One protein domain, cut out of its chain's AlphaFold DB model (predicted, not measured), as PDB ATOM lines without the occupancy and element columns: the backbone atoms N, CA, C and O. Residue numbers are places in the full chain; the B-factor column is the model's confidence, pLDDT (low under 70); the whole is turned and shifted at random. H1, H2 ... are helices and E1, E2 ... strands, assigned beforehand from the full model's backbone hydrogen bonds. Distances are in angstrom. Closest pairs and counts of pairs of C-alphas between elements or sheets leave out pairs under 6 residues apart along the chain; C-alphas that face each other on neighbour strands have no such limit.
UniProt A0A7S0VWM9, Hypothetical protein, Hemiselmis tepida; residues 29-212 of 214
ATOM      1  N   CYS A  29     -18.404 -56.220 142.817       90.06
ATOM      2  CA  CYS A  29     -18.587 -56.895 141.545       90.06
ATOM      3  C   CYS A  29     -20.057 -56.958 141.143       90.06
ATOM      4  O   CYS A  29     -20.841 -57.727 141.705       90.06
ATOM      5  N   VAL A  30     -20.427 -56.193 140.115       92.44
ATOM      6  CA  VAL A  30     -21.811 -56.085 139.629       92.44
ATOM      7  C   VAL A  30     -21.903 -56.510 138.178       92.44
ATOM      8  O   VAL A  30     -21.040 -56.201 137.364       92.44
ATOM      9  N   ARG A  31     -22.970 -57.229 137.831       92.31
ATOM     10  CA  ARG A  31     -23.278 -57.532 136.433       92.31
ATOM     11  C   ARG A  31     -24.047 -56.350 135.816       92.31
ATOM     12  O   ARG A  31     -25.052 -55.953 136.409       92.31
ATOM     13  N   PRO A  32     -23.631 -55.823 134.650       91.88
ATOM     14  CA  PRO A  32     -24.409 -54.829 133.916       91.88
ATOM     15  C   PRO A  32     -25.832 -55.325 133.624       91.88
ATOM     16  O   PRO A  32     -26.056 -56.525 133.441       91.88
ATOM     17  N   GLY A  33     -26.799 -54.410 133.576       89.75
ATOM     18  CA  GLY A  33     -28.170 -54.749 133.195       89.75
ATOM     19  C   GLY A  33     -28.240 -55.316 131.771       89.75
ATOM     20  O   GLY A  33     -27.490 -54.903 130.885       89.75
ATOM     21  N   ASN A  34     -29.156 -56.258 131.535       88.56
ATOM     22  CA  ASN A  34     -29.363 -56.815 130.197       88.56
ATOM     23  C   ASN A  34     -29.803 -55.710 129.225       88.56
ATOM     24  O   ASN A  34     -30.737 -54.970 129.518       88.56
ATOM     25  N   GLY A  35     -29.151 -55.626 128.062       88.81
ATOM     26  CA  GLY A  35     -29.481 -54.641 127.025       88.81
ATOM     27  C   GLY A  35     -29.008 -53.213 127.310       88.81
ATOM     28  O   GLY A  35     -29.322 -52.322 126.532       88.81
ATOM     29  N   VAL A  36     -28.256 -52.981 128.393       92.56
ATOM     30  CA  VAL A  36     -27.691 -51.653 128.698       92.56
ATOM     31  C   VAL A  36     -26.435 -51.363 127.868       92.56
ATOM     32  O   VAL A  36     -26.147 -50.200 127.597       92.56
ATOM     33  N   LEU A  37     -25.709 -52.410 127.464       94.88
ATOM     34  CA  LEU A  37     -24.504 -52.324 126.637       94.88
ATOM     35  C   LEU A  37     -24.861 -52.621 125.176       94.88
ATOM     36  O   LEU A  37     -25.276 -53.737 124.850       94.88
ATOM     37  N   GLU A  38     -24.699 -51.633 124.306       94.88
ATOM     38  CA  GLU A  38     -24.948 -51.732 122.867       94.88
ATOM     39  C   GLU A  38     -23.668 -52.015 122.086       94.88
ATOM     40  O   GLU A  38     -23.712 -52.750 121.098       94.88
ATOM     41  N   PHE A  39     -22.538 -51.476 122.532       94.31
ATOM     42  CA  PHE A  39     -21.238 -51.674 121.914       94.31
ATOM     43  C   PHE A  39     -20.550 -52.913 122.502       94.31
ATOM     44  O   PHE A  39     -20.272 -53.873 121.788       94.31
ATOM     45  N   CYS A  40     -20.378 -52.997 123.818       93.75
ATOM     46  CA  CYS A  40     -19.749 -54.122 124.513       93.75
ATOM     47  C   CYS A  40     -20.723 -55.269 124.830       93.75
ATOM     48  O   CYS A  40     -20.758 -55.790 125.947       93.75
ATOM     49  N   ARG A  41     -21.497 -55.725 123.834       91.75
ATOM     50  CA  ARG A  41     -22.548 -56.758 124.006       91.75
ATOM     51  C   ARG A  41     -22.039 -58.093 124.558       91.75
ATOM     52  O   ARG A  41     -22.815 -58.865 125.116       91.75
ATOM     53  N   SER A  42     -20.750 -58.392 124.386       85.50
ATOM     54  CA  SER A  42     -20.117 -59.621 124.885       85.50
ATOM     55  C   SER A  42     -19.890 -59.616 126.405       85.50
ATOM     56  O   SER A  42     -19.646 -60.675 127.000       85.50
ATOM     57  N   VAL A  43     -20.003 -58.457 127.065       88.94
ATOM     58  CA  VAL A  43     -19.823 -58.313 128.513       88.94
ATOM     59  C   VAL A  43     -21.057 -58.842 129.248       88.94
ATOM     60  O   VAL A  43     -22.046 -58.155 129.469       88.94
ATOM     61  N   SER A  44     -20.976 -60.111 129.646       86.81
ATOM     62  CA  SER A  44     -22.017 -60.848 130.388       86.81
ATOM     63  C   SER A  44     -21.564 -61.292 131.790       86.81
ATOM     64  O   SER A  44     -22.251 -62.044 132.494       86.81
ATOM     65  N   TYR A  45     -20.387 -60.840 132.219       87.88
ATOM     66  CA  TYR A  45     -19.747 -61.197 133.486       87.88
ATOM     67  C   TYR A  45     -19.891 -60.083 134.535       87.88
ATOM     68  O   TYR A  45     -20.393 -59.000 134.241       87.88
ATOM     69  N   LYS A  46     -19.498 -60.372 135.783       90.62
ATOM     70  CA  LYS A  46     -19.436 -59.354 136.838       90.62
ATOM     71  C   LYS A  46     -18.252 -58.422 136.580       90.62
ATOM     72  O   LYS A  46     -17.138 -58.904 136.379       90.62
ATOM     73  N   VAL A  47     -18.512 -57.125 136.610       90.88
ATOM     74  CA  VAL A  47     -17.544 -56.054 136.392       90.88
ATOM     75  C   VAL A  47     -17.214 -55.412 137.730       90.88
ATOM     76  O   VAL A  47     -18.114 -55.168 138.539       90.88
ATOM     77  N   TYR A  48     -15.930 -55.158 137.958       90.50
ATOM     78  CA  TYR A  48     -15.467 -54.475 139.158       90.50
ATOM     79  C   TYR A  48     -15.754 -52.978 139.045       90.50
ATOM     80  O   TYR A  48     -15.354 -52.332 138.074       90.50
ATOM     81  N   VAL A  49     -16.446 -52.422 140.036       91.19
ATOM     82  CA  VAL A  49     -16.770 -50.993 140.118       91.19
ATOM     83  C   VAL A  49     -16.297 -50.429 141.450       91.19
ATOM     84  O   VAL A  49     -16.399 -51.096 142.471       91.19
ATOM     85  N   MET A  50     -15.768 -49.203 141.431       86.00
ATOM     86  CA  MET A  50     -15.290 -48.494 142.631       86.00
ATOM     87  C   MET A  50     -16.303 -47.476 143.178       86.00
ATOM     88  O   MET A  50     -16.079 -46.887 144.230       86.00
ATOM     89  N   THR A  51     -17.378 -47.205 142.439       77.06
ATOM     90  CA  THR A  51     -18.408 -46.221 142.797       77.06
ATOM     91  C   THR A  51     -19.577 -46.895 143.506       77.06
ATOM     92  O   THR A  51     -19.751 -48.104 143.380       77.06
ATOM     93  N   GLU A  52     -20.433 -46.118 144.175       77.69
ATOM     94  CA  GLU A  52     -21.745 -46.595 144.639       77.69
ATOM     95  C   GLU A  52     -22.572 -47.225 143.495       77.69
ATOM     96  O   GLU A  52     -22.232 -47.075 142.317       77.69
ATOM     97  N   ILE A  53     -23.636 -47.957 143.865       84.50
ATOM     98  CA  ILE A  53     -24.478 -48.805 142.994       84.50
ATOM     99  C   ILE A  53     -24.598 -48.212 141.575       84.50
ATOM    100  O   ILE A  53     -25.238 -47.172 141.403       84.50
ATOM    101  N   PRO A  54     -23.996 -48.856 140.555       88.31
ATOM    102  CA  PRO A  54     -23.891 -48.273 139.226       88.31
ATOM    103  C   PRO A  54     -25.268 -48.153 138.566       88.31
ATOM    104  O   PRO A  54     -26.024 -49.124 138.484       88.31
ATOM    105  N   THR A  55     -25.584 -46.953 138.077       93.50
ATOM    106  CA  THR A  55     -26.824 -46.662 137.343       93.50
ATOM    107  C   THR A  55     -26.753 -47.173 135.900       93.50
ATOM    108  O   THR A  55     -25.682 -47.493 135.383       93.50
ATOM    109  N   GLU A  56     -27.889 -47.227 135.197       94.00
ATOM    110  CA  GLU A  56     -27.881 -47.527 133.754       94.00
ATOM    111  C   GLU A  56     -27.068 -46.502 132.952       94.00
ATOM    112  O   GLU A  56     -26.355 -46.868 132.020       94.00
ATOM    113  N   GLU A  57     -27.136 -45.225 133.336       94.56
ATOM    114  CA  GLU A  57     -26.369 -44.151 132.702       94.56
ATOM    115  C   GLU A  57     -24.860 -44.353 132.877       94.56
ATOM    116  O   GLU A  57     -24.104 -44.181 131.921       94.56
ATOM    117  N   TYR A  58     -24.424 -44.809 134.056       93.62
ATOM    118  CA  TYR A  58     -23.029 -45.175 134.293       93.62
ATOM    119  C   TYR A  58     -22.563 -46.252 133.307       93.62
ATOM    120  O   TYR A  58     -21.551 -46.073 132.630       93.62
ATOM    121  N   TRP A  59     -23.327 -47.335 133.152       95.06
ATOM    122  CA  TRP A  59     -22.975 -48.410 132.224       95.06
ATOM    123  C   TRP A  59     -22.935 -47.945 130.767       95.06
ATOM    124  O   TRP A  59     -21.978 -48.263 130.065       95.06
ATOM    125  N   ARG A  60     -23.911 -47.138 130.332       95.25
ATOM    126  CA  ARG A  60     -23.912 -46.542 128.985       95.25
ATOM    127  C   ARG A  60     -22.720 -45.617 128.763       95.25
ATOM    128  O   ARG A  60     -22.154 -45.609 127.675       95.25
ATOM    129  N   SER A  61     -22.301 -44.870 129.785       95.75
ATOM    130  CA  SER A  61     -21.122 -44.002 129.686       95.75
ATOM    131  C   SER A  61     -19.826 -44.800 129.492       95.75
ATOM    132  O   SER A  61     -18.968 -44.393 128.709       95.75
ATOM    133  N   LEU A  62     -19.696 -45.963 130.144       95.31
ATOM    134  CA  LEU A  62     -18.562 -46.869 129.941       95.31
ATOM    135  C   LEU A  62     -18.593 -47.533 128.562       95.31
ATOM    136  O   LEU A  62     -17.542 -47.705 127.946       95.31
ATOM    137  N   ASP A  63     -19.786 -47.876 128.081       96.25
ATOM    138  CA  ASP A  63     -19.994 -48.470 126.762       96.25
ATOM    139  C   ASP A  63     -19.605 -47.493 125.642       96.25
ATOM    140  O   ASP A  63     -18.762 -47.810 124.803       96.25
ATOM    141  N   ALA A  64     -20.100 -46.254 125.717       96.56
ATOM    142  CA  ALA A  64     -19.735 -45.172 124.803       96.56
ATOM    143  C   ALA A  64     -18.237 -44.835 124.876       96.56
ATOM    144  O   ALA A  64     -17.599 -44.552 123.864       96.56
ATOM    145  N   LYS A  65     -17.633 -44.896 126.071       95.62
ATOM    146  CA  LYS A  65     -16.184 -44.715 126.222       95.62
ATOM    147  C   LYS A  65     -15.400 -45.801 125.483       95.62
ATOM    148  O   LYS A  65     -14.399 -45.479 124.850       95.62
ATOM    149  N   ALA A  66     -15.834 -47.058 125.555       94.31
ATOM    150  CA  ALA A  66     -15.191 -48.155 124.835       94.31
ATOM    151  C   ALA A  66     -15.299 -47.967 123.314       94.31
ATOM    152  O   ALA A  66     -14.320 -48.168 122.598       94.31
ATOM    153  N   GLU A  67     -16.460 -47.515 122.838       94.88
ATOM    154  CA  GLU A  67     -16.690 -47.197 121.429       94.88
ATOM    155  C   GLU A  67     -15.756 -46.086 120.937       94.88
ATOM    156  O   GLU A  67     -15.067 -46.257 119.930       94.88
ATOM    157  N   ILE A  68     -15.655 -44.984 121.688       93.88
ATOM    158  CA  ILE A  68     -14.743 -43.876 121.372       93.88
ATOM    159  C   ILE A  68     -13.288 -44.360 121.352       93.88
ATOM    160  O   ILE A  68     -12.546 -44.003 120.441       93.88
ATOM    161  N   MET A  69     -12.880 -45.207 122.305       91.06
ATOM    162  CA  MET A  69     -11.523 -45.766 122.330       91.06
ATOM    163  C   MET A  69     -11.221 -46.599 121.080       91.06
ATOM    164  O   MET A  69     -10.170 -46.404 120.471       91.06
ATOM    165  N   GLN A  70     -12.135 -47.485 120.666       89.44
ATOM    166  CA  GLN A  70     -11.949 -48.244 119.427       89.44
ATOM    167  C   GLN A  70     -11.906 -47.311 118.211       89.44
ATOM    168  O   GLN A  70     -11.047 -47.477 117.346       89.44
ATOM    169  N   ALA A  71     -12.809 -46.331 118.138       87.75
ATOM    170  CA  ALA A  71     -12.855 -45.378 117.035       87.75
ATOM    171  C   ALA A  71     -11.560 -44.558 116.931       87.75
ATOM    172  O   ALA A  71     -11.065 -44.326 115.827       87.75
ATOM    173  N   ASP A  72     -10.975 -44.164 118.064       86.31
ATOM    174  CA  ASP A  72      -9.691 -43.470 118.097       86.31
ATOM    175  C   ASP A  72      -8.541 -44.359 117.629       86.31
ATOM    176  O   ASP A  72      -7.712 -43.882 116.859       86.31
ATOM    177  N   TRP A  73      -8.494 -45.640 118.002       86.38
ATOM    178  CA  TRP A  73      -7.479 -46.563 117.472       86.38
ATOM    179  C   TRP A  73      -7.652 -46.799 115.972       86.38
ATOM    180  O   TRP A  73      -6.687 -46.710 115.220       86.38
ATOM    181  N   ASN A  74      -8.883 -46.999 115.502       83.62
ATOM    182  CA  ASN A  74      -9.160 -47.122 114.070       83.62
ATOM    183  C   ASN A  74      -8.712 -45.866 113.302       83.62
ATOM    184  O   ASN A  74      -8.173 -45.971 112.207       83.62
ATOM    185  N   ARG A  75      -8.892 -44.672 113.880       81.06
ATOM    186  CA  ARG A  75      -8.549 -43.393 113.240       81.06
ATOM    187  C   ARG A  75      -7.063 -43.035 113.318       81.06
ATOM    188  O   ARG A  75      -6.527 -42.490 112.358       81.06
ATOM    189  N   LEU A  76      -6.436 -43.220 114.477       76.94
ATOM    190  CA  LEU A  76      -5.070 -42.761 114.757       76.94
ATOM    191  C   LEU A  76      -4.031 -43.815 114.397       76.94
ATOM    192  O   LEU A  76      -2.974 -43.478 113.870       76.94
ATOM    193  N   ASP A  77      -4.348 -45.072 114.685       72.56
ATOM    194  CA  ASP A  77      -3.444 -46.200 114.526       72.56
ATOM    195  C   ASP A  77      -3.771 -47.013 113.258       72.56
ATOM    196  O   ASP A  77      -3.070 -47.983 112.976       72.56
ATOM    197  N   ASP A  78      -4.782 -46.604 112.476       77.31
ATOM    198  CA  ASP A  78      -5.235 -47.280 111.249       77.31
ATOM    199  C   ASP A  78      -5.545 -48.766 111.514       77.31
ATOM    200  O   ASP A  78      -5.066 -49.681 110.843       77.31
ATOM    201  N   CYS A  79      -6.272 -48.997 112.612       73.12
ATOM    202  CA  CYS A  79      -6.740 -50.304 113.069       73.12
ATOM    203  C   CYS A  79      -8.014 -50.754 112.349       73.12
ATOM    204  O   CYS A  79      -8.841 -49.933 111.955       73.12
ATOM    205  N   GLY A  80      -8.202 -52.074 112.226       60.78
ATOM    206  CA  GLY A  80      -9.373 -52.651 111.553       60.78
ATOM    207  C   GLY A  80      -9.207 -52.836 110.043       60.78
ATOM    208  O   GLY A  80     -10.196 -52.825 109.313       60.78
ATOM    209  N   VAL A  81      -7.968 -53.016 109.575       56.31
ATOM    210  CA  VAL A  81      -7.655 -53.327 108.173       56.31
ATOM    211  C   VAL A  81      -8.295 -54.673 107.776       56.31
ATOM    212  O   VAL A  81      -8.421 -55.565 108.616       56.31
ATOM    213  N   GLU A  82      -8.673 -54.816 106.497       51.66
ATOM    214  CA  GLU A  82      -9.551 -55.825 105.845       51.66
ATOM    215  C   GLU A  82      -9.410 -57.324 106.224       51.66
ATOM    216  O   GLU A  82     -10.206 -58.138 105.764       51.66
ATOM    217  N   ASN A  83      -8.447 -57.727 107.056       52.00
ATOM    218  CA  ASN A  83      -8.141 -59.131 107.361       52.00
ATOM    219  C   ASN A  83      -8.198 -59.504 108.853       52.00
ATOM    220  O   ASN A  83      -7.874 -60.638 109.213       52.00
ATOM    221  N   ALA A  84      -8.589 -58.585 109.734       58.28
ATOM    222  CA  ALA A  84      -8.762 -58.896 111.146       58.28
ATOM    223  C   ALA A  84     -10.117 -59.558 111.426       58.28
ATOM    224  O   ALA A  84     -11.133 -59.098 110.901       58.28
ATOM    225  N   PRO A  85     -10.182 -60.585 112.294       63.28
ATOM    226  CA  PRO A  85     -11.458 -61.060 112.808       63.28
ATOM    227  C   PRO A  85     -12.209 -59.893 113.452       63.28
ATOM    228  O   PRO A  85     -11.645 -59.158 114.269       63.28
ATOM    229  N   GLU A  86     -13.472 -59.721 113.063       65.69
ATOM    230  CA  GLU A  86     -14.308 -58.634 113.563       65.69
ATOM    231  C   GLU A  86     -14.257 -58.572 115.097       65.69
ATOM    232  O   GLU A  86     -14.406 -59.573 115.804       65.69
ATOM    233  N   GLY A  87     -14.016 -57.367 115.614       79.12
ATOM    234  CA  GLY A  87     -14.160 -57.073 117.032       79.12
ATOM    235  C   GLY A  87     -12.936 -57.311 117.919       79.12
ATOM    236  O   GLY A  87     -13.093 -57.223 119.128       79.12
ATOM    237  N   TRP A  88     -11.717 -57.555 117.418       85.94
ATOM    238  CA  TRP A  88     -10.518 -57.628 118.287       85.94
ATOM    239  C   TRP A  88     -10.240 -56.331 119.060       85.94
ATOM    240  O   TRP A  88     -10.062 -56.358 120.278       85.94
ATOM    241  N   CYS A  89     -10.272 -55.180 118.387       86.69
ATOM    242  CA  CYS A  89     -10.098 -53.894 119.060       86.69
ATOM    243  C   CYS A  89     -11.311 -53.479 119.892       86.69
ATOM    244  O   CYS A  89     -11.138 -52.945 120.983       86.69
ATOM    245  N   GLN A  90     -12.529 -53.801 119.448       89.75
ATOM    246  CA  GLN A  90     -13.733 -53.665 120.273       89.75
ATOM    247  C   GLN A  90     -13.580 -54.451 121.576       89.75
ATOM    248  O   GLN A  90     -13.761 -53.915 122.662       89.75
ATOM    249  N   ASN A  91     -13.169 -55.712 121.470       88.19
ATOM    250  CA  ASN A  91     -12.881 -56.578 122.596       88.19
ATOM    251  C   ASN A  91     -11.858 -55.919 123.526       88.19
ATOM    252  O   ASN A  91     -12.121 -55.795 124.726       88.19
ATOM    253  N   TYR A  92     -10.718 -55.471 123.012       89.44
ATOM    254  CA  TYR A  92      -9.718 -54.829 123.854       89.44
ATOM    255  C   TYR A  92     -10.252 -53.571 124.560       89.44
ATOM    256  O   TYR A  92     -10.085 -53.436 125.774       89.44
ATOM    257  N   ALA A  93     -10.991 -52.713 123.851       91.69
ATOM    258  CA  ALA A  93     -11.639 -51.539 124.431       91.69
ATOM    259  C   ALA A  93     -12.622 -51.923 125.547       91.69
ATOM    260  O   ALA A  93     -12.570 -51.357 126.637       91.69
ATOM    261  N   CYS A  94     -13.452 -52.942 125.313       92.56
ATOM    262  CA  CYS A  94     -14.387 -53.460 126.307       92.56
ATOM    263  C   CYS A  94     -13.678 -54.053 127.531       92.56
ATOM    264  O   CYS A  94     -14.151 -53.886 128.647       92.56
ATOM    265  N   ALA A  95     -12.544 -54.738 127.362       89.88
ATOM    266  CA  ALA A  95     -11.781 -55.274 128.493       89.88
ATOM    267  C   ALA A  95     -11.166 -54.153 129.353       89.88
ATOM    268  O   ALA A  95     -11.083 -54.296 130.571       89.88
ATOM    269  N   LEU A  96     -10.784 -53.030 128.731       90.19
ATOM    270  CA  LEU A  96     -10.265 -51.839 129.412       90.19
ATOM    271  C   LEU A  96     -11.333 -51.071 130.193       90.19
ATOM    272  O   LEU A  96     -11.034 -50.518 131.252       90.19
ATOM    273  N   THR A  97     -12.562 -51.014 129.687       93.44
ATOM    274  CA  THR A  97     -13.666 -50.300 130.346       93.44
ATOM    275  C   THR A  97     -14.453 -51.167 131.324       93.44
ATOM    276  O   THR A  97     -14.977 -50.634 132.302       93.44
ATOM    277  N   PHE A  98     -14.505 -52.484 131.108       92.88
ATOM    278  CA  PHE A  98     -15.245 -53.440 131.930       92.88
ATOM    279  C   PHE A  98     -14.304 -54.496 132.539       92.88
ATOM    280  O   PHE A  98     -14.306 -55.650 132.103       92.88
ATOM    281  N   PRO A  99     -13.506 -54.146 133.565       89.12
ATOM    282  CA  PRO A  99     -12.606 -55.099 134.211       89.12
ATOM    283  C   PRO A  99     -13.407 -56.246 134.835       89.12
ATOM    284  O   PRO A  99     -14.282 -56.025 135.682       89.12
ATOM    285  N   ARG A 100     -13.128 -57.487 134.418       88.62
ATOM    286  CA  ARG A 100     -13.805 -58.668 134.964       88.62
ATOM    287  C   ARG A 100     -13.416 -58.848 136.422       88.62
ATOM    288  O   ARG A 100     -12.258 -58.689 136.780       88.62
ATOM    289  N   CYS A 101     -14.368 -59.256 137.242       85.56
ATOM    290  CA  CYS A 101     -14.073 -59.674 138.600       85.56
ATOM    291  C   CYS A 101     -13.505 -61.088 138.686       85.56
ATOM    292  O   CYS A 101     -14.008 -62.007 138.033       85.56
ATOM    293  N   ASN A 102     -12.538 -61.261 139.583       81.56
ATOM    294  CA  ASN A 102     -12.154 -62.557 140.114       81.56
ATOM    295  C   ASN A 102     -13.366 -63.180 140.827       81.56
ATOM    296  O   ASN A 102     -14.107 -62.499 141.538       81.56
ATOM    297  N   VAL A 103     -13.576 -64.480 140.631       72.19
ATOM    298  CA  VAL A 103     -14.678 -65.234 141.241       72.19
ATOM    299  C   VAL A 103     -14.524 -65.337 142.765       72.19
ATOM    300  O   VAL A 103     -15.530 -65.498 143.455       72.19
ATOM    301  N   PHE A 104     -13.297 -65.239 143.282       72.31
ATOM    302  CA  PHE A 104     -12.984 -65.546 144.680       72.31
ATOM    303  C   PHE A 104     -12.888 -64.320 145.598       72.31
ATOM    304  O   PHE A 104     -13.319 -64.408 146.743       72.31
ATOM    305  N   ASP A 105     -12.387 -63.188 145.094       67.44
ATOM    306  CA  ASP A 105     -11.903 -62.092 145.955       67.44
ATOM    307  C   ASP A 105     -12.552 -60.722 145.686       67.44
ATOM    308  O   ASP A 105     -12.038 -59.707 146.148       67.44
ATOM    309  N   ASP A 106     -13.649 -60.665 144.913       74.94
ATOM    310  CA  ASP A 106     -14.310 -59.414 144.485       74.94
ATOM    311  C   ASP A 106     -13.311 -58.339 143.992       74.94
ATOM    312  O   ASP A 106     -13.493 -57.139 144.180       74.94
ATOM    313  N   ALA A 107     -12.237 -58.785 143.340       81.56
ATOM    314  CA  ALA A 107     -11.138 -57.959 142.856       81.56
ATOM    315  C   ALA A 107     -11.131 -57.913 141.319       81.56
ATOM    316  O   ALA A 107     -11.535 -58.890 140.681       81.56
ATOM    317  N   PRO A 108     -10.663 -56.820 140.692       84.31
ATOM    318  CA  PRO A 108     -10.533 -56.764 139.244       84.31
ATOM    319  C   PRO A 108      -9.407 -57.692 138.776       84.31
ATOM    320  O   PRO A 108      -8.298 -57.661 139.307       84.31
ATOM    321  N   LEU A 109      -9.675 -58.486 137.745       83.69
ATOM    322  CA  LEU A 109      -8.651 -59.195 136.989       83.69
ATOM    323  C   LEU A 109      -7.959 -58.214 136.044       83.69
ATOM    324  O   LEU A 109      -8.620 -57.426 135.357       83.69
ATOM    325  N   GLY A 110      -6.633 -58.307 135.954       81.88
ATOM    326  CA  GLY A 110      -5.870 -57.587 134.938       81.88
ATOM    327  C   GLY A 110      -6.267 -58.017 133.523       81.88
ATOM    328  O   GLY A 110      -6.909 -59.048 133.327       81.88
ATOM    329  N   ILE A 111      -5.921 -57.226 132.513       85.94
ATOM    330  CA  ILE A 111      -6.296 -57.508 131.118       85.94
ATOM    331  C   ILE A 111      -5.190 -58.323 130.467       85.94
ATOM    332  O   ILE A 111      -4.013 -58.055 130.687       85.94
ATOM    333  N   CYS A 112      -5.544 -59.320 129.658       83.06
ATOM    334  CA  CYS A 112      -4.533 -60.154 129.021       83.06
ATOM    335  C   CYS A 112      -3.706 -59.332 128.019       83.06
ATOM    336  O   CYS A 112      -4.275 -58.742 127.096       83.06
ATOM    337  N   ARG A 113      -2.370 -59.369 128.122       83.19
ATOM    338  CA  ARG A 113      -1.472 -58.706 127.158       83.19
ATOM    339  C   ARG A 113      -1.752 -59.138 125.720       83.19
ATOM    340  O   ARG A 113      -1.776 -58.306 124.818       83.19
ATOM    341  N   GLN A 114      -2.072 -60.418 125.525       81.19
ATOM    342  CA  GLN A 114      -2.439 -60.957 124.216       81.19
ATOM    343  C   GLN A 114      -3.638 -60.230 123.590       81.19
ATOM    344  O   GLN A 114      -3.643 -60.023 122.390       81.19
ATOM    345  N   THR A 115      -4.626 -59.780 124.372       83.12
ATOM    346  CA  THR A 115      -5.788 -59.049 123.834       83.12
ATOM    347  C   THR A 115      -5.393 -57.678 123.275       83.12
ATOM    348  O   THR A 115      -5.942 -57.251 122.261       83.12
ATOM    349  N   CYS A 116      -4.412 -57.015 123.895       85.62
ATOM    350  CA  CYS A 116      -3.808 -55.795 123.358       85.62
ATOM    351  C   CYS A 116      -3.054 -56.089 122.054       85.62
ATOM    352  O   CYS A 116      -3.301 -55.441 121.039       85.62
ATOM    353  N   ILE A 117      -2.188 -57.111 122.073       82.00
ATOM    354  CA  ILE A 117      -1.388 -57.535 120.914       82.00
ATOM    355  C   ILE A 117      -2.293 -57.900 119.733       82.00
ATOM    356  O   ILE A 117      -2.059 -57.435 118.624       82.00
ATOM    357  N   ASP A 118      -3.351 -58.680 119.967       81.44
ATOM    358  CA  ASP A 118      -4.312 -59.079 118.941       81.44
ATOM    359  C   ASP A 118      -4.941 -57.843 118.291       81.44
ATOM    360  O   ASP A 118      -4.855 -57.704 117.076       81.44
ATOM    361  N   CYS A 119      -5.483 -56.895 119.069       84.62
ATOM    362  CA  CYS A 119      -6.011 -55.645 118.507       84.62
ATOM    363  C   CYS A 119      -4.960 -54.900 117.674       84.62
ATOM    364  O   CYS A 119      -5.217 -54.578 116.513       84.62
ATOM    365  N   PHE A 120      -3.768 -54.663 118.218       82.88
ATOM    366  CA  PHE A 120      -2.779 -53.844 117.526       82.88
ATOM    367  C   PHE A 120      -2.109 -54.528 116.328       82.88
ATOM    368  O   PHE A 120      -1.669 -53.840 115.410       82.88
ATOM    369  N   ASN A 121      -2.125 -55.862 116.265       78.25
ATOM    370  CA  ASN A 121      -1.728 -56.622 115.079       78.25
ATOM    371  C   ASN A 121      -2.664 -56.396 113.881       78.25
ATOM    372  O   ASN A 121      -2.281 -56.684 112.750       78.25
ATOM    373  N   THR A 122      -3.888 -55.906 114.111       74.81
ATOM    374  CA  THR A 122      -4.831 -55.536 113.035       74.81
ATOM    375  C   THR A 122      -4.552 -54.174 112.431       74.81
ATOM    376  O   THR A 122      -5.153 -53.823 111.418       74.81
ATOM    377  N   CYS A 123      -3.718 -53.383 113.093       77.50
ATOM    378  CA  CYS A 123      -3.441 -52.020 112.704       77.50
ATOM    379  C   CYS A 123      -2.333 -51.988 111.670       77.50
ATOM    380  O   CYS A 123      -1.481 -52.878 111.647       77.50
ATOM    381  N   THR A 124      -2.324 -50.950 110.832       70.88
ATOM    382  CA  THR A 124      -1.228 -50.750 109.882       70.88
ATOM    383  C   THR A 124       0.093 -50.850 110.641       70.88
ATOM    384  O   THR A 124       0.256 -50.163 111.663       70.88
ATOM    385  N   PRO A 125       0.995 -51.756 110.214       63.12
ATOM    386  CA  PRO A 125       2.214 -52.025 110.948       63.12
ATOM    387  C   PRO A 125       2.980 -50.722 111.102       63.12
ATOM    388  O   PRO A 125       3.086 -49.933 110.154       63.12
ATOM    389  N   ASP A 126       3.524 -50.499 112.295       56.84
ATOM    390  CA  ASP A 126       4.528 -49.462 112.435       56.84
ATOM    391  C   ASP A 126       5.637 -49.760 111.427       56.84
ATOM    392  O   ASP A 126       5.953 -50.922 111.140       56.84
ATOM    393  N   ARG A 127       6.155 -48.699 110.806       49.53
ATOM    394  CA  ARG A 127       7.209 -48.776 109.787       49.53
ATOM    395  C   ARG A 127       8.262 -49.791 110.255       49.53
ATOM    396  O   ARG A 127       8.590 -49.772 111.439       49.53
ATOM    397  N   PRO A 128       8.755 -50.678 109.373       47.16
ATOM    398  CA  PRO A 128       9.501 -51.862 109.780       47.16
ATOM    399  C   PRO A 128      10.596 -51.513 110.788       47.16
ATOM    400  O   PRO A 128      11.451 -50.675 110.502       47.16
ATOM    401  N   ILE A 129      10.542 -52.173 111.950       47.53
ATOM    402  CA  ILE A 129      11.571 -52.135 112.989       47.53
ATOM    403  C   ILE A 129      12.858 -52.637 112.334       47.53
ATOM    404  O   ILE A 129      13.043 -53.834 112.099       47.53
ATOM    405  N   LEU A 130      13.736 -51.714 111.959       47.03
ATOM    406  CA  LEU A 130      15.076 -52.066 111.527       47.03
ATOM    407  C   LEU A 130      15.842 -52.431 112.800       47.03
ATOM    408  O   LEU A 130      16.019 -51.584 113.669       47.03
ATOM    409  N   ALA A 131      16.281 -53.688 112.928       43.16
ATOM    410  CA  ALA A 131      17.133 -54.084 114.047       43.16
ATOM    411  C   ALA A 131      18.324 -53.108 114.158       43.16
ATOM    412  O   ALA A 131      18.831 -52.681 113.114       43.16
ATOM    413  N   PRO A 132      18.836 -52.790 115.365       46.62
ATOM    414  CA  PRO A 132      19.942 -51.838 115.536       46.62
ATOM    415  C   PRO A 132      21.158 -52.150 114.645       46.62
ATOM    416  O   PRO A 132      21.876 -51.259 114.200       46.62
ATOM    417  N   SER A 133      21.359 -53.431 114.323       47.16
ATOM    418  CA  SER A 133      22.419 -53.933 113.449       47.16
ATOM    419  C   SER A 133      22.187 -53.733 111.944       47.16
ATOM    420  O   SER A 133      23.098 -53.989 111.169       47.16
ATOM    421  N   MET A 134      21.010 -53.292 111.490       44.22
ATOM    422  CA  MET A 134      20.751 -53.001 110.068       44.22
ATOM    423  C   MET A 134      21.236 -51.604 109.651       44.22
ATOM    424  O   MET A 134      21.372 -51.335 108.460       44.22
ATOM    425  N   PHE A 135      21.585 -50.748 110.616       49.06
ATOM    426  CA  PHE A 135      22.315 -49.495 110.383       49.06
ATOM    427  C   PHE A 135      23.839 -49.683 110.383       49.06
ATOM    428  O   PHE A 135      24.580 -48.753 110.065       49.06
ATOM    429  N   TYR A 136      24.319 -50.893 110.692       40.66
ATOM    430  CA  TYR A 136      25.730 -51.276 110.642       40.66
ATOM    431  C   TYR A 136      26.161 -51.461 109.175       40.66
ATOM    432  O   TYR A 136      26.341 -52.572 108.686       40.66
ATOM    433  N   GLY A 137      26.254 -50.359 108.431       44.78
ATOM    434  CA  GLY A 137      26.698 -50.396 107.036       44.78
ATOM    435  C   GLY A 137      26.367 -49.173 106.183       44.78
ATOM    436  O   GLY A 137      26.923 -49.056 105.095       44.78
ATOM    437  N   GLN A 138      25.512 -48.251 106.639       43.03
ATOM    438  CA  GLN A 138      25.356 -46.971 105.946       43.03
ATOM    439  C   GLN A 138      26.381 -45.969 106.474       43.03
ATOM    440  O   GLN A 138      26.189 -45.327 107.504       43.03
ATOM    441  N   GLU A 139      27.493 -45.848 105.752       42.62
ATOM    442  CA  GLU A 139      28.434 -44.741 105.901       42.62
ATOM    443  C   GLU A 139      27.691 -43.416 105.659       42.62
ATOM    444  O   GLU A 139      27.442 -43.033 104.517       42.62
ATOM    445  N   GLY A 140      27.294 -42.717 106.726       51.50
ATOM    446  CA  GLY A 140      26.807 -41.339 106.608       51.50
ATOM    447  C   GLY A 140      25.790 -40.856 107.639       51.50
ATOM    448  O   GLY A 140      25.651 -39.643 107.779       51.50
ATOM    449  N   SER A 141      25.101 -41.728 108.381       52.09
ATOM    450  CA  SER A 141      24.214 -41.274 109.463       52.09
ATOM    451  C   SER A 141      24.992 -41.171 110.775       52.09
ATOM    452  O   SER A 141      25.693 -42.092 111.196       52.09
ATOM    453  N   THR A 142      24.929 -40.007 111.420       54.50
ATOM    454  CA  THR A 142      25.553 -39.809 112.729       54.50
ATOM    455  C   THR A 142      24.867 -40.708 113.757       54.50
ATOM    456  O   THR A 142      23.656 -40.927 113.696       54.50
ATOM    457  N   TRP A 143      25.627 -41.230 114.721       46.50
ATOM    458  CA  TRP A 143      25.109 -42.096 115.792       46.50
ATOM    459  C   TRP A 143      23.874 -41.515 116.511       46.50
ATOM    460  O   TRP A 143      23.003 -42.267 116.942       46.50
ATOM    461  N   GLU A 144      23.753 -40.188 116.583       47.56
ATOM    462  CA  GLU A 144      22.592 -39.489 117.149       47.56
ATOM    463  C   GLU A 144      21.303 -39.655 116.324       47.56
ATOM    464  O   GLU A 144      20.229 -39.755 116.912       47.56
ATOM    465  N   GLN A 145      21.370 -39.767 114.991       50.88
ATOM    466  CA  GLN A 145      20.187 -40.045 114.158       50.88
ATOM    467  C   GLN A 145      19.685 -41.483 114.323       50.88
ATOM    468  O   GLN A 145      18.479 -41.713 114.297       50.88
ATOM    469  N   ALA A 146      20.589 -42.446 114.517       47.06
ATOM    470  CA  ALA A 146      20.215 -43.834 114.791       47.06
ATOM    471  C   ALA A 146      19.552 -43.975 116.173       47.06
ATOM    472  O   ALA A 146      18.575 -44.703 116.311       47.06
ATOM    473  N   TYR A 147      20.015 -43.223 117.180       45.62
ATOM    474  CA  TYR A 147      19.384 -43.196 118.505       45.62
ATOM    475  C   TYR A 147      18.047 -42.443 118.537       45.62
ATOM    476  O   TYR A 147      17.141 -42.879 119.241       45.62
ATOM    477  N   GLN A 148      17.866 -41.385 117.738       47.28
ATOM    478  CA  GLN A 148      16.540 -40.772 117.552       47.28
ATOM    479  C   GLN A 148      15.521 -41.755 116.952       47.28
ATOM    480  O   GLN A 148      14.325 -41.614 117.184       47.28
ATOM    481  N   GLN A 149      15.973 -42.787 116.228       44.25
ATOM    482  CA  GLN A 149      15.102 -43.869 115.762       44.25
ATOM    483  C   GLN A 149      14.790 -44.917 116.841       44.25
ATOM    484  O   GLN A 149      13.762 -45.569 116.749       44.25
ATOM    485  N   VAL A 150      15.587 -45.042 117.905       43.22
ATOM    486  CA  VAL A 150      15.252 -45.907 119.059       43.22
ATOM    487  C   VAL A 150      14.096 -45.316 119.873       43.22
ATOM    488  O   VAL A 150      13.315 -46.047 120.473       43.22
ATOM    489  N   GLU A 151      13.897 -43.995 119.824       42.97
ATOM    490  CA  GLU A 151      12.688 -43.355 120.362       42.97
ATOM    491  C   GLU A 151      11.413 -43.877 119.663       42.97
ATOM    492  O   GLU A 151      10.353 -43.923 120.285       42.97
ATOM    493  N   TYR A 152      11.514 -44.370 118.417       41.72
ATOM    494  CA  TYR A 152      10.400 -45.002 117.699       41.72
ATOM    495  C   TYR A 152      10.058 -46.413 118.198       41.72
ATOM    496  O   TYR A 152       8.907 -46.819 118.038       41.72
ATOM    497  N   ASP A 153      10.975 -47.140 118.853       45.47
ATOM    498  CA  ASP A 153      10.650 -48.445 119.453       45.47
ATOM    499  C   ASP A 153       9.643 -48.294 120.602       45.47
ATOM    500  O   ASP A 153       8.779 -49.154 120.777       45.47
ATOM    501  N   ALA A 154       9.663 -47.158 121.315       44.22
ATOM    502  CA  ALA A 154       8.671 -46.837 122.345       44.22
ATOM    503  C   ALA A 154       7.256 -46.599 121.778       44.22
ATOM    504  O   ALA A 154       6.272 -46.707 122.513       44.22
ATOM    505  N   TYR A 155       7.158 -46.288 120.481       46.12
ATOM    506  CA  TYR A 155       5.901 -46.091 119.758       46.12
ATOM    507  C   TYR A 155       5.445 -47.329 118.990       46.12
ATOM    508  O   TYR A 155       4.327 -47.315 118.476       46.12
ATOM    509  N   SER A 156       6.258 -48.392 118.926       57.97
ATOM    510  CA  SER A 156       5.810 -49.639 118.316       57.97
ATOM    511  C   SER A 156       4.595 -50.148 119.097       57.97
ATOM    512  O   SER A 156       4.619 -50.272 120.326       57.97
ATOM    513  N   LYS A 157       3.485 -50.406 118.409       62.97
ATOM    514  CA  LYS A 157       2.219 -50.812 119.033       62.97
ATOM    515  C   LYS A 157       2.374 -52.126 119.813       62.97
ATOM    516  O   LYS A 157       1.677 -52.334 120.802       62.97
ATOM    517  N   ALA A 158       3.348 -52.961 119.436       55.03
ATOM    518  CA  ALA A 158       3.772 -54.133 120.202       55.03
ATOM    519  C   ALA A 158       4.430 -53.746 121.542       55.03
ATOM    520  O   ALA A 158       4.037 -54.264 122.590       55.03
ATOM    521  N   TYR A 159       5.353 -52.778 121.539       64.88
ATOM    522  CA  TYR A 159       5.973 -52.262 122.762       64.88
ATOM    523  C   TYR A 159       4.967 -51.530 123.656       64.88
ATOM    524  O   TYR A 159       5.067 -51.603 124.876       64.88
ATOM    525  N   ARG A 160       3.936 -50.890 123.087       72.56
ATOM    526  CA  ARG A 160       2.847 -50.270 123.863       72.56
ATOM    527  C   ARG A 160       2.134 -51.283 124.759       72.56
ATOM    528  O   ARG A 160       1.859 -50.981 125.916       72.56
ATOM    529  N   CYS A 161       1.865 -52.481 124.241       78.44
ATOM    530  CA  CYS A 161       1.298 -53.569 125.035       78.44
ATOM    531  C   CYS A 161       2.311 -54.144 126.031       78.44
ATOM    532  O   CYS A 161       1.914 -54.613 127.091       78.44
ATOM    533  N   GLU A 162       3.608 -54.141 125.716       70.25
ATOM    534  CA  GLU A 162       4.656 -54.646 126.611       70.25
ATOM    535  C   GLU A 162       4.926 -53.699 127.798       70.25
ATOM    536  O   GLU A 162       5.042 -54.134 128.945       70.25
ATOM    537  N   ALA A 163       4.918 -52.393 127.537       66.88
ATOM    538  CA  ALA A 163       5.158 -51.334 128.511       66.88
ATOM    539  C   ALA A 163       3.953 -51.037 129.424       66.88
ATOM    540  O   ALA A 163       4.116 -50.404 130.473       66.88
ATOM    541  N   ASP A 164       2.742 -51.470 129.057       71.75
ATOM    542  CA  ASP A 164       1.556 -51.271 129.890       71.75
ATOM    543  C   ASP A 164       1.534 -52.258 131.068       71.75
ATOM    544  O   ASP A 164       1.113 -53.409 130.962       71.75
ATOM    545  N   HIS A 165       1.963 -51.765 132.232       69.69
ATOM    546  CA  HIS A 165       1.976 -52.487 133.508       69.69
ATOM    547  C   HIS A 165       0.581 -52.870 134.033       69.69
ATOM    548  O   HIS A 165       0.485 -53.559 135.047       69.69
ATOM    549  N   ARG A 166      -0.503 -52.411 133.394       72.19
ATOM    550  CA  ARG A 166      -1.877 -52.835 133.709       72.19
ATOM    551  C   ARG A 166      -2.248 -54.147 133.019       72.19
ATOM    552  O   ARG A 166      -3.259 -54.758 133.377       72.19
ATOM    553  N   LEU A 167      -1.465 -54.556 132.022       76.00
ATOM    554  CA  LEU A 167      -1.650 -55.807 131.304       76.00
ATOM    555  C   LEU A 167      -0.899 -56.934 132.011       76.00
ATOM    556  O   LEU A 167       0.213 -56.763 132.504       76.00
ATOM    557  N   VAL A 168      -1.528 -58.102 132.039       77.44
ATOM    558  CA  VAL A 168      -0.995 -59.315 132.656       77.44
ATOM    559  C   VAL A 168      -0.710 -60.327 131.560       77.44
ATOM    560  O   VAL A 168      -1.491 -60.484 130.613       77.44
ATOM    561  N   ASP A 169       0.411 -61.028 131.681       68.88
ATOM    562  CA  ASP A 169       0.770 -62.122 130.788       68.88
ATOM    563  C   ASP A 169      -0.124 -63.337 131.058       68.88
ATOM    564  O   ASP A 169       0.195 -64.237 131.830       68.88
ATOM    565  N   GLY A 170      -1.291 -63.349 130.414       58.06
ATOM    566  CA  GLY A 170      -2.176 -64.504 130.375       58.06
ATOM    567  C   GLY A 170      -1.588 -65.584 129.482       58.06
ATOM    568  O   GLY A 170      -1.834 -65.593 128.275       58.06
ATOM    569  N   VAL A 171      -0.789 -66.490 130.037       43.91
ATOM    570  CA  VAL A 171      -0.143 -67.513 129.215       43.91
ATOM    571  C   VAL A 171      -1.111 -68.672 128.955       43.91
ATOM    572  O   VAL A 171      -1.538 -69.376 129.866       43.91
ATOM    573  N   THR A 172      -1.449 -68.909 127.681       42.75
ATOM    574  CA  THR A 172      -2.031 -70.190 127.243       42.75
ATOM    575  C   THR A 172      -0.945 -70.991 126.521       42.75
ATOM    576  O   THR A 172      -0.681 -70.737 125.350       42.75
ATOM    577  N   VAL A 173      -0.306 -71.960 127.189       32.69
ATOM    578  CA  VAL A 173       0.583 -72.935 126.521       32.69
ATOM    579  C   VAL A 173      -0.050 -74.325 126.603       32.69
ATOM    580  O   VAL A 173       0.070 -75.027 127.602       32.69
ATOM    581  N   GLY A 174      -0.740 -74.746 125.541       40.97
ATOM    582  CA  GLY A 174      -1.326 -76.090 125.448       40.97
ATOM    583  C   GLY A 174      -2.626 -76.298 126.247       40.97
ATOM    584  O   GLY A 174      -3.465 -75.407 126.334       40.97
ATOM    585  N   LEU A 175      -2.815 -77.522 126.764       39.19
ATOM    586  CA  LEU A 175      -4.020 -78.011 127.472       39.19
ATOM    587  C   LEU A 175      -4.093 -77.612 128.962       39.19
ATOM    588  O   LEU A 175      -5.040 -78.000 129.646       39.19
ATOM    589  N   LEU A 176      -3.104 -76.880 129.480       34.69
ATOM    590  CA  LEU A 176      -3.001 -76.509 130.892       34.69
ATOM    591  C   LEU A 176      -2.928 -74.985 131.015       34.69
ATOM    592  O   LEU A 176      -2.103 -74.341 130.370       34.69
ATOM    593  N   PHE A 177      -3.792 -74.415 131.852       39.19
ATOM    594  CA  PHE A 177      -3.729 -73.009 132.234       39.19
ATOM    595  C   PHE A 177      -2.661 -72.863 133.327       39.19
ATOM    596  O   PHE A 177      -2.846 -73.359 134.435       39.19
ATOM    597  N   TYR A 178      -1.533 -72.233 132.997       32.94
ATOM    598  CA  TYR A 178      -0.516 -71.799 133.958       32.94
ATOM    599  C   TYR A 178      -0.334 -70.288 133.777       32.94
ATOM    600  O   TYR A 178       0.279 -69.853 132.808       32.94
ATOM    601  N   GLY A 179      -0.906 -69.500 134.685       43.50
ATOM    602  CA  GLY A 179      -0.864 -68.037 134.664       43.50
ATOM    603  C   GLY A 179      -2.013 -67.440 135.474       43.50
ATOM    604  O   GLY A 179      -2.976 -68.147 135.780       43.50
ATOM    605  N   ASP A 180      -1.902 -66.160 135.823       48.12
ATOM    606  CA  ASP A 180      -2.979 -65.431 136.495       48.12
ATOM    607  C   ASP A 180      -4.205 -65.335 135.575       48.12
ATOM    608  O   ASP A 180      -4.088 -65.125 134.362       48.12
ATOM    609  N   GLU A 181      -5.402 -65.503 136.144       62.97
ATOM    610  CA  GLU A 181      -6.642 -65.282 135.404       62.97
ATOM    611  C   GLU A 181      -6.680 -63.821 134.925       62.97
ATOM    612  O   GLU A 181      -6.563 -62.889 135.718       62.97
ATOM    613  N   CYS A 182      -6.835 -63.603 133.620       71.31
ATOM    614  CA  CYS A 182      -6.904 -62.267 133.037       71.31
ATOM    615  C   CYS A 182      -8.194 -62.076 132.232       71.31
ATOM    616  O   CYS A 182      -8.825 -63.020 131.744       71.31
ATOM    617  N   THR A 183      -8.610 -60.823 132.099       65.75
ATOM    618  CA  THR A 183      -9.779 -60.421 131.328       65.75
ATOM    619  C   THR A 183      -9.427 -60.427 129.844       65.75
ATOM    620  O   THR A 183      -8.735 -59.534 129.362       65.75
ATOM    621  N   SER A 184      -9.944 -61.409 129.104       62.53
ATOM    622  CA  SER A 184     -10.134 -61.307 127.656       62.53
ATOM    623  C   SER A 184     -11.628 -61.228 127.359       62.53
ATOM    624  O   SER A 184     -12.416 -62.028 127.864       62.53
ATOM    625  N   SER A 185     -12.027 -60.296 126.514       52.28
ATOM    626  CA  SER A 185     -13.403 -60.063 126.037       52.28
ATOM    627  C   SER A 185     -13.877 -61.076 124.992       52.28
ATOM    628  O   SER A 185     -15.031 -61.036 124.568       52.28
ATOM    629  N   ALA A 186     -13.036 -62.057 124.654       43.88
ATOM    630  CA  ALA A 186     -13.469 -63.260 123.964       43.88
ATOM    631  C   ALA A 186     -14.359 -64.098 124.899       43.88
ATOM    632  O   ALA A 186     -13.911 -64.993 125.620       43.88
ATOM    633  N   ALA A 187     -15.657 -63.798 124.880       37.56
ATOM    634  CA  ALA A 187     -16.679 -64.753 125.258       37.56
ATOM    635  C   ALA A 187     -16.438 -66.048 124.461       37.56
ATOM    636  O   ALA A 187     -16.547 -66.068 123.240       37.56
ATOM    637  N   GLY A 188     -16.083 -67.126 125.160       36.16
ATOM    638  CA  GLY A 188     -16.097 -68.470 124.594       36.16
ATOM    639  C   GLY A 188     -14.787 -68.965 123.987       36.16
ATOM    640  O   GLY A 188     -14.775 -69.427 122.851       36.16
ATOM    641  N   ARG A 189     -13.716 -69.084 124.780       41.06
ATOM    642  CA  ARG A 189     -12.932 -70.322 124.648       41.06
ATOM    643  C   ARG A 189     -13.720 -71.417 125.353       41.06
ATOM    644  O   ARG A 189     -13.651 -71.568 126.569       41.06
ATOM    645  N   VAL A 190     -14.556 -72.106 124.573       37.09
ATOM    646  CA  VAL A 190     -15.237 -73.341 124.973       37.09
ATOM    647  C   VAL A 190     -14.206 -74.215 125.693       37.09
ATOM    648  O   VAL A 190     -13.137 -74.441 125.120       37.09
ATOM    649  N   PRO A 191     -14.458 -74.690 126.926       41.50
ATOM    650  CA  PRO A 191     -13.544 -75.619 127.563       41.50
ATOM    651  C   PRO A 191     -13.395 -76.824 126.631       41.50
ATOM    652  O   PRO A 191     -14.345 -77.575 126.396       41.50
ATOM    653  N   MET A 192     -12.188 -77.004 126.089       42.19
ATOM    654  CA  MET A 192     -11.822 -78.092 125.171       42.19
ATOM    655  C   MET A 192     -12.050 -79.491 125.786       42.19
ATOM    656  O   MET A 192     -11.950 -80.508 125.104       42.19
ATOM    657  N   VAL A 193     -12.433 -79.539 127.066       48.06
ATOM    658  CA  VAL A 193     -12.924 -80.706 127.802       48.06
ATOM    659  C   VAL A 193     -14.087 -81.402 127.078       48.06
ATOM    660  O   VAL A 193     -14.148 -82.630 127.080       48.06
ATOM    661  N   LEU A 194     -14.964 -80.666 126.378       46.84
ATOM    662  CA  LEU A 194     -16.066 -81.292 125.631       46.84
ATOM    663  C   LEU A 194     -15.597 -82.067 124.384       46.84
ATOM    664  O   LEU A 194     -16.192 -83.092 124.055       46.84
ATOM    665  N   LEU A 195     -14.504 -81.655 123.730       52.53
ATOM    666  CA  LEU A 195     -13.983 -82.360 122.549       52.53
ATOM    667  C   LEU A 195     -13.220 -83.642 122.919       52.53
ATOM    668  O   LEU A 195     -13.365 -84.651 122.229       52.53
ATOM    669  N   ALA A 196     -12.484 -83.650 124.037       55.22
ATOM    670  CA  ALA A 196     -11.824 -84.860 124.538       55.22
ATOM    671  C   ALA A 196     -12.834 -85.918 125.037       55.22
ATOM    672  O   ALA A 196     -12.660 -87.120 124.802       55.22
ATOM    673  N   GLY A 197     -13.929 -85.474 125.670       55.91
ATOM    674  CA  GLY A 197     -15.024 -86.354 126.089       55.91
ATOM    675  C   GLY A 197     -15.758 -86.994 124.906       55.91
ATOM    676  O   GLY A 197     -15.991 -88.204 124.900       55.91
ATOM    677  N   LEU A 198     -16.058 -86.210 123.864       65.62
ATOM    678  CA  LEU A 198     -16.714 -86.708 122.650       65.62
ATOM    679  C   LEU A 198     -15.841 -87.704 121.875       65.62
ATOM    680  O   LEU A 198     -16.357 -88.717 121.407       65.62
ATOM    681  N   TRP A 199     -14.522 -87.491 121.803       65.69
ATOM    682  CA  TRP A 199     -13.608 -88.455 121.176       65.69
ATOM    683  C   TRP A 199     -13.594 -89.806 121.900       65.69
ATOM    684  O   TRP A 199     -13.650 -90.856 121.258       65.69
ATOM    685  N   SER A 200     -13.598 -89.792 123.234       66.69
ATOM    686  CA  SER A 200     -13.624 -91.018 124.044       66.69
ATOM    687  C   SER A 200     -14.917 -91.817 123.838       66.69
ATOM    688  O   SER A 200     -14.889 -93.048 123.769       66.69
ATOM    689  N   LEU A 201     -16.050 -91.126 123.668       74.12
ATOM    690  CA  LEU A 201     -17.341 -91.748 123.366       74.12
ATOM    691  C   LEU A 201     -17.396 -92.322 121.943       74.12
ATOM    692  O   LEU A 201     -17.869 -93.443 121.767       74.12
ATOM    693  N   VAL A 202     -16.863 -91.609 120.945       78.19
ATOM    694  CA  VAL A 202     -16.803 -92.090 119.553       78.19
ATOM    695  C   VAL A 202     -15.925 -93.337 119.440       78.19
ATOM    696  O   VAL A 202     -16.345 -94.319 118.828       78.19
ATOM    697  N   VAL A 203     -14.750 -93.348 120.077       76.38
ATOM    698  CA  VAL A 203     -13.861 -94.523 120.087       76.38
ATOM    699  C   VAL A 203     -14.522 -95.706 120.802       76.38
ATOM    700  O   VAL A 203     -14.505 -96.820 120.281       76.38
ATOM    701  N   SER A 204     -15.174 -95.471 121.946       77.31
ATOM    702  CA  SER A 204     -15.870 -96.528 122.695       77.31
ATOM    703  C   SER A 204     -17.027 -97.141 121.900       77.31
ATOM    704  O   SER A 204     -17.186 -98.363 121.871       77.31
ATOM    705  N   TRP A 205     -17.811 -96.315 121.197       78.81
ATOM    706  CA  TRP A 205     -18.912 -96.784 120.354       78.81
ATOM    707  C   TRP A 205     -18.414 -97.606 119.157       78.81
ATOM    708  O   TRP A 205     -18.981 -98.649 118.834       78.81
ATOM    709  N   TRP A 206     -17.303 -97.194 118.543       77.75
ATOM    710  CA  TRP A 206     -16.709 -97.900 117.405       77.75
ATOM    711  C   TRP A 206     -16.154 -99.283 117.783       77.75
ATOM    712  O   TRP A 206     -16.294-100.245 117.023       77.75
ATOM    713  N   VAL A 207     -15.571 -99.407 118.981       77.44
ATOM    714  CA  VAL A 207     -15.096-100.691 119.524       77.44
ATOM    715  C   VAL A 207     -16.268-101.634 119.816       77.44
ATOM    716  O   VAL A 207     -16.212-102.807 119.443       77.44
ATOM    717  N   LEU A 208     -17.356-101.130 120.408       75.12
ATOM    718  CA  LEU A 208     -18.560-101.927 120.675       75.12
ATOM    719  C   LEU A 208     -19.245-102.401 119.384       75.12
ATOM    720  O   LEU A 208     -19.623-103.567 119.286       75.12
ATOM    721  N   ALA A 209     -19.338-101.542 118.365       73.75
ATOM    722  CA  ALA A 209     -19.966-101.884 117.089       73.75
ATOM    723  C   ALA A 209     -19.216-102.986 116.313       73.75
ATOM    724  O   ALA A 209     -19.841-103.787 115.622       73.75
ATOM    725  N   ARG A 210     -17.882-103.072 116.437       74.00
ATOM    726  CA  ARG A 210     -17.081-104.138 115.802       74.00
ATOM    727  C   ARG A 210     -17.009-105.439 116.605       74.00
ATOM    728  O   ARG A 210     -16.696-106.477 116.027       74.00
ATOM    729  N   GLY A 211     -17.292-105.403 117.906       65.50
ATOM    730  CA  GLY A 211     -17.214-106.572 118.789       65.50
ATOM    731  C   GLY A 211     -18.397-107.543 118.691       65.50
ATOM    732  O   GLY A 211     -18.265-108.687 119.105       65.50
ATOM    733  N   SER A 212     -19.532-107.127 118.120       58.88
ATOM    734  CA  SER A 212     -20.775-107.920 118.075       58.88
ATOM    735  C   SER A 212     -20.848-108.943 116.921       58.88
ATOM    736  O   SER A 212     -21.905-109.523 116.679       58.88
TER     737      SER A 212
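Overview. This is residues 29 to 212 of the 214 residues of the protein "Hypothetical protein" of Hemiselmis tepida (UniProt A0A7S0VWM9). Four helices, H1, H2, H3 and H6, each packing on the next, make a loose body, and two arms reach away from it. One arm, with H4 and H5, has its tip at residues 136 to 142, which stick out; the other arm sticks out with residues 194 to 212, of which 194 to 211 belong to H7. The printed part has 184 residues with one named strand and seven named helices, in the order E1, H1, H2, H3, H4, H5, H6, H7; the class is mostly helix, with under half of the residues in named elements. The whole is loose, with a radius of gyration of the C-alphas of 22.2 A and spans of 81 by 56 by 34 A.

Along the chain. Start at Cys 29 and pass residues 29 to 46, which hold no named element, to E1, residues 47 to 49. Find C-alpha 56 at (-27.881, -47.527, 133.754); from there H1, residues 56 to 76, runs 30.1 A to C-alpha 76 at (-5.070, -42.761, 114.757). Next come H2, residues 88 to 97, 14.5 A long, and H3, residues 113 to 121, 12.3 A long. Further on are H4, residues 132 to 135, H5, residues 143 to 150, and H6, residues 157 to 163. Last is H7, residues 193 to 211, 27.7 A long, with C-alpha 211 at (-17.214, -106.572, 118.789).

Arrangement. Look first at H1 and H2, a helical hairpin: they touch at a steep tilt of 44 degrees, opposite ways, closest at the C-alphas of Ala 66 and Ala 93, 4.9 A. H2 and H3, also a helical hairpin, touch at a steep tilt of 44 degrees, opposite ways, with the C-alphas of Cys 89 and Cys 119 closest at 4.5 A. H3 and H6 touch at a shallow tilt of 19 degrees, opposite ways; their closest C-alphas, of Cys 116 and Cys 161, are 5.8 A apart. H4 and H5 are close but not clearly touching, with the C-alphas of Phe 135 and Ala 146 closest at 7.5 A. H7 touches no helix. E1 pairs with no named strand, but residues 29 to 30 pair antiparallel with its residues 47 to 48. Every O i to N i+4 pair is within hydrogen-bond range in H1, H2, H3, H5, H6 and H7; H4 is too short for one, and its 1 pair of O i to N i+3 is not within range.

Size, cuts and confidence. The two C-alphas farthest apart, of Gly 140 and Ser 212, are 82.6 A apart. Without the stretches that stand free, the body spans 57 by 36 by 31 A. The printed part has no cut; the long links are H1 to H2, H2 to H3 and H6 to H7. The mean pLDDT of the printed part is 70.4, and 78 residues are under 70, among them 125 to 159 and 183 to 200.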